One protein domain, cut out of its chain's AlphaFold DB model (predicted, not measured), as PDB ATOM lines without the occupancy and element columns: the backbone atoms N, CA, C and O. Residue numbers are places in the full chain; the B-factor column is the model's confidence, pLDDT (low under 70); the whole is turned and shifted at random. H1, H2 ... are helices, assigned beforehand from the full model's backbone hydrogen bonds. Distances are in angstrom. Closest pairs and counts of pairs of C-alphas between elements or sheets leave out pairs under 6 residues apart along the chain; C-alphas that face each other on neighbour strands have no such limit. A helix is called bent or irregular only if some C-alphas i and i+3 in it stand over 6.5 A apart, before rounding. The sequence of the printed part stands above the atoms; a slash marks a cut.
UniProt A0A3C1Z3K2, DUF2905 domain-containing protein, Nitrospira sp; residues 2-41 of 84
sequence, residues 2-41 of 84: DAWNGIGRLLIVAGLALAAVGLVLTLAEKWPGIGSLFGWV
ATOM      1  N   ASP A   2      84.205 -93.833 175.820       66.94
ATOM      2  CA  ASP A   2      84.248 -95.180 176.401       66.94
ATOM      3  C   ASP A   2      82.986 -95.528 177.206       66.94
ATOM      4  O   ASP A   2      82.624 -96.695 177.338       66.94
ATOM      5  N   ALA A   3      82.260 -94.506 177.676       68.81
ATOM      6  CA  ALA A   3      81.023 -94.665 178.441       68.81
ATOM      7  C   ALA A   3      79.913 -95.360 177.632       68.81
ATOM      8  O   ALA A   3      79.246 -96.260 178.136       68.81
ATOM      9  N   TRP A   4      79.756 -94.999 176.355       77.81
ATOM     10  CA  TRP A   4      78.754 -95.600 175.469       77.81
ATOM     11  C   TRP A   4      79.035 -97.076 175.185       77.81
ATOM     12  O   TRP A   4      78.106 -97.876 175.106       77.81
ATOM     13  N   ASN A   5      80.313 -97.451 175.100       80.12
ATOM     14  CA  ASN A   5      80.715 -98.835 174.870       80.12
ATOM     15  C   ASN A   5      80.441 -99.710 176.110       80.12
ATOM     16  O   ASN A   5      79.930-100.824 175.994       80.12
ATOM     17  N   GLY A   6      80.694 -99.173 177.311       87.12
ATOM     18  CA  GLY A   6      80.350 -99.835 178.573       87.12
ATOM     19  C   GLY A   6      78.843-100.048 178.741       87.12
ATOM     20  O   GLY A   6      78.405-101.161 179.034       87.12
ATOM     21  N   ILE A   7      78.044 -99.006 178.483       90.56
ATOM     22  CA  ILE A   7      76.577 -99.071 178.561       90.56
ATOM     23  C   ILE A   7      76.017-100.047 177.515       90.56
ATOM     24  O   ILE A   7      75.172-100.875 177.847       90.56
ATOM     25  N   GLY A   8      76.520-100.015 176.277       90.62
ATOM     26  CA  GLY A   8      76.096-100.937 175.219       90.62
ATOM     27  C   GLY A   8      76.367-102.402 175.565       90.62
ATOM     28  O   GLY A   8      75.481-103.247 175.438       90.62
ATOM     29  N   ARG A   9      77.560-102.713 176.088       89.00
ATOM     30  CA  ARG A   9      77.902-104.077 176.522       89.00
ATOM     31  C   ARG A   9      77.053-104.536 177.708       89.00
ATOM     32  O   ARG A   9      76.626-105.688 177.725       89.00
ATOM     33  N   LEU A  10      76.773-103.646 178.663       93.19
ATOM     34  CA  LEU A  10      75.868-103.929 179.780       93.19
ATOM     35  C   LEU A  10      74.451-104.249 179.296       93.19
ATOM     36  O   LEU A  10      73.877-105.236 179.748       93.19
ATOM     37  N   LEU A  11      73.914-103.477 178.348       93.88
ATOM     38  CA  LEU A  11      72.589-103.724 177.771       93.88
ATOM     39  C   LEU A  11      72.516-105.077 177.054       93.88
ATOM     40  O   LEU A  11      71.540-105.803 177.226       93.88
ATOM     41  N   ILE A  12      73.558-105.450 176.304       95.69
ATOM     42  CA  ILE A  12      73.626-106.752 175.619       95.69
ATOM     43  C   ILE A  12      73.646-107.902 176.632       95.69
ATOM     44  O   ILE A  12      72.882-108.857 176.498       95.69
ATOM     45  N   VAL A  13      74.493-107.811 177.663       94.06
ATOM     46  CA  VAL A  13      74.596-108.854 178.697       94.06
ATOM     47  C   VAL A  13      73.297-108.962 179.495       94.06
ATOM     48  O   VAL A  13      72.815-110.071 179.720       94.06
ATOM     49  N   ALA A  14      72.693-107.834 179.874       93.81
ATOM     50  CA  ALA A  14      71.417-107.813 180.582       93.81
ATOM     51  C   ALA A  14      70.279-108.396 179.729       93.81
ATOM     52  O   ALA A  14      69.491-109.198 180.226       93.81
ATOM     53  N   GLY A  15      70.221-108.054 178.438       95.88
ATOM     54  CA  GLY A  15      69.242-108.606 177.501       95.88
ATOM     55  C   GLY A  15      69.383-110.118 177.326       95.88
ATOM     56  O   GLY A  15      68.388-110.838 177.391       95.88
ATOM     57  N   LEU A  16      70.614-110.619 177.186       95.50
ATOM     58  CA  LEU A  16      70.887-112.059 177.128       95.50
ATOM     59  C   LEU A  16      70.523-112.771 178.434       95.50
ATOM     60  O   LEU A  16      69.938-113.851 178.390       95.50
ATOM     61  N   ALA A  17      70.823-112.169 179.585       91.44
ATOM     62  CA  ALA A  17      70.451-112.721 180.884       91.44
ATOM     63  C   ALA A  17      68.925-112.813 181.038       91.44
ATOM     64  O   ALA A  17      68.411-113.860 181.424       91.44
ATOM     65  N   LEU A  18      68.190-111.758 180.673       92.75
ATOM     66  CA  LEU A  18      66.725-111.759 180.691       92.75
ATOM     67  C   LEU A  18      66.139-112.799 179.730       92.75
ATOM     68  O   LEU A  18      65.220-113.525 180.107       92.75
ATOM     69  N   ALA A  19      66.688-112.918 178.519       93.25
ATOM     70  CA  ALA A  19      66.262-113.928 177.553       93.25
ATOM     71  C   ALA A  19      66.507-115.352 178.075       93.25
ATOM     72  O   ALA A  19      65.629-116.206 177.958       93.25
ATOM     73  N   ALA A  20      67.660-115.600 178.703       89.62
ATOM     74  CA  ALA A  20      67.971-116.882 179.328       89.62
ATOM     75  C   ALA A  20      66.999-117.205 180.474       89.62
ATOM     76  O   ALA A  20      66.482-118.318 180.532       89.62
ATOM     77  N   VAL A  21      66.689-116.232 181.339       85.69
ATOM     78  CA  VAL A  21      65.683-116.396 182.402       85.69
ATOM     79  C   VAL A  21      64.310-116.714 181.806       85.69
ATOM     80  O   VAL A  21      63.675-117.674 182.234       85.69
ATOM     81  N   GLY A  22      63.868-115.980 180.781       84.00
ATOM     82  CA  GLY A  22      62.606-116.253 180.088       84.00
ATOM     83  C   GLY A  22      62.561-117.646 179.451       84.00
ATOM     84  O   GLY A  22      61.551-118.344 179.544       84.00
ATOM     85  N   LEU A  23      63.671-118.103 178.867       88.06
ATOM     86  CA  LEU A  23      63.787-119.452 178.313       88.06
ATOM     87  C   LEU A  23      63.683-120.520 179.410       88.06
ATOM     88  O   LEU A  23      62.947-121.490 179.266       88.06
ATOM     89  N   VAL A  24      64.379-120.327 180.532       82.56
ATOM     90  CA  VAL A  24      64.307-121.244 181.676       82.56
ATOM     91  C   VAL A  24      62.884-121.308 182.223       82.56
ATOM     92  O   VAL A  24      62.392-122.406 182.450       82.56
ATOM     93  N   LEU A  25      62.199-120.171 182.378       76.50
ATOM     94  CA  LEU A  25      60.816-120.130 182.865       76.50
ATOM     95  C   LEU A  25      59.843-120.835 181.906       76.50
ATOM     96  O   LEU A  25      59.052-121.669 182.337       76.50
ATOM     97  N   THR A  26      59.947-120.578 180.600       79.25
ATOM     98  CA  THR A  26      59.081-121.219 179.587       79.25
ATOM     99  C   THR A  26      59.332-122.723 179.448       79.25
ATOM    100  O   THR A  26      58.401-123.488 179.189       79.25
ATOM    101  N   LEU A  27      60.573-123.179 179.637       79.06
ATOM    102  CA  LEU A  27      60.903-124.608 179.666       79.06
ATOM    103  C   LEU A  27      60.501-125.260 180.998       79.06
ATOM    104  O   LEU A  27      60.066-126.412 181.002       79.06
ATOM    105  N   ALA A  28      60.590-124.526 182.110       69.25
ATOM    106  CA  ALA A  28      60.168-124.979 183.432       69.25
ATOM    107  C   ALA A  28      58.655-125.236 183.501       69.25
ATOM    108  O   ALA A  28      58.249-126.244 184.079       69.25
ATOM    109  N   GLU A  29      57.831-124.406 182.852       63.81
ATOM    110  CA  GLU A  29      56.381-124.640 182.722       63.81
ATOM    111  C   GLU A  29      56.054-125.952 181.996       63.81
ATOM    112  O   GLU A  29      55.098-126.643 182.348       63.81
ATOM    113  N   LYS A  30      56.864-126.332 181.000       65.69
ATOM    114  CA  LYS A  30      56.668-127.562 180.217       65.69
ATOM    115  C   LYS A  30      57.172-128.821 180.916       65.69
ATOM    116  O   LYS A  30      56.872-129.923 180.453       65.69
ATOM    117  N   TRP A  31      57.926-128.690 182.007       62.66
ATOM    118  CA  TRP A  31      58.434-129.839 182.745       62.66
ATOM    119  C   TRP A  31      57.382-130.314 183.764       62.66
ATOM    120  O   TRP A  31      57.072-129.565 184.694       62.66
ATOM    121  N   PRO A  32      56.860-131.557 183.673       54.34
ATOM    122  CA  PRO A  32      55.768-132.046 184.531       54.34
ATOM    123  C   PRO A  32      56.073-132.013 186.039       54.34
ATOM    124  O   PRO A  32      55.158-132.010 186.862       54.34
ATOM    125  N   GLY A  33      57.357-131.962 186.408       58.19
ATOM    126  CA  GLY A  33      57.817-131.845 187.791       58.19
ATOM    127  C   GLY A  33      58.061-130.416 188.285       58.19
ATOM    128  O   GLY A  33      58.105-130.232 189.488       58.19
ATOM    129  N   ILE A  34      58.212-129.409 187.414       52.62
ATOM    130  CA  ILE A  34      58.521-128.015 187.813       52.62
ATOM    131  C   ILE A  34      57.332-127.084 187.548       52.62
ATOM    132  O   ILE A  34      57.018-126.244 188.390       52.62
ATOM    133  N   GLY A  35      56.597-127.292 186.451       51.19
ATOM    134  CA  GLY A  35      55.343-126.585 186.181       51.19
ATOM    135  C   GLY A  35      54.258-126.900 187.218       51.19
ATOM    136  O   GLY A  35      53.510-126.014 187.624       51.19
ATOM    137  N   SER A  36      54.225-128.136 187.737       52.91
ATOM    138  CA  SER A  36      53.347-128.504 188.856       52.91
ATOM    139  C   SER A  36      53.828-127.934 190.192       52.91
ATOM    140  O   SER A  36      52.991-127.547 190.999       52.91
ATOM    141  N   LEU A  37      55.143-127.776 190.408       54.34
ATOM    142  CA  LEU A  37      55.668-127.067 191.579       54.34
ATOM    143  C   LEU A  37      55.263-125.591 191.554       54.34
ATOM    144  O   LEU A  37      54.755-125.113 192.554       54.34
ATOM    145  N   PHE A  38      55.383-124.877 190.433       54.47
ATOM    146  CA  PHE A  38      54.937-123.477 190.353       54.47
ATOM    147  C   PHE A  38      53.408-123.313 190.448       54.47
ATOM    148  O   PHE A  38      52.937-122.322 190.999       54.47
ATOM    149  N   GLY A  39      52.624-124.292 189.980       54.91
ATOM    150  CA  GLY A  39      51.166-124.311 190.164       54.91
ATOM    151  C   GLY A  39      50.700-124.698 191.578       54.91
ATOM    152  O   GLY A  39      49.558-124.415 191.948       54.91
ATOM    153  N   TRP A  40      51.565-125.348 192.365       54.78
ATOM    154  CA  TRP A  40      51.273-125.835 193.718       54.78
ATOM    155  C   TRP A  40      51.973-125.040 194.824       54.78
ATOM    156  O   TRP A  40      51.523-125.091 195.968       54.78
ATOM    157  N   VAL A  41      53.006-124.257 194.489       57.59
ATOM    158  CA  VAL A  41      53.592-123.194 195.317       57.59
ATOM    159  C   VAL A  41      52.497-122.164 195.540       57.59
ATOM    160  O   VAL A  41      52.213-121.281 194.735       57.59
TER     161      VAL A  41
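Overview. This is residues 2 to 41 of the 84 residues of the protein "DUF2905 domain-containing protein" of Nitrospira sp (UniProt A0A3C1Z3K2). One long helix, H1, makes nearly the whole length, and at its far end a tight turn of the chain leads into a very short helix, H2, set about crosswise to it, so that the two make an L with one long and one short arm. Residues 2 to 24, which belong to H1, stand free. The printed part has 40 residues with two named helices, H1 then H2, and no named strand; the class is all helix. The whole is extended, with a radius of gyration of the C-alphas of 15.6 A, and its C-alphas span 48 by 16 by 8 A, a rod.

Arrangement. H1, residues 2 to 30, is followed by H2, residues 35 to 40. The two touch only at the corner by their link, H1 with residues 28 to 29 alone. Their closest C-alphas are those of Glu 29 and Gly 35, 4.1 A apart. Their lines stand about perpendicular, at 77 degrees, and their centres are 24.9 A apart. In H2 every O i to N i+4 pair is within hydrogen-bond range; in H1, 24 of 25 are.

Along the chain. H1 runs 42.7 A from C-alpha 2 at (84.248, -95.180, 176.401) to C-alpha 30 at (56.668, -127.562, 180.217). H2 measures 8.6 A from its first to its last C-alpha and ends with C-alpha 40 at (51.273, -125.835, 193.718). Neither helix is bent or irregular.

Size, cuts and confidence. The two C-alphas farthest apart, those of Asp 2 and Trp 40, are 48.2 A from each other. The printed part has no cut, and the link from H1 to H2, with 4 residues between them, is tight. The mean pLDDT of the printed part is 76.5; residues 2 to 3 and 28 to 41 are under 70, and the mean is 85 in H1 and 54 in H2.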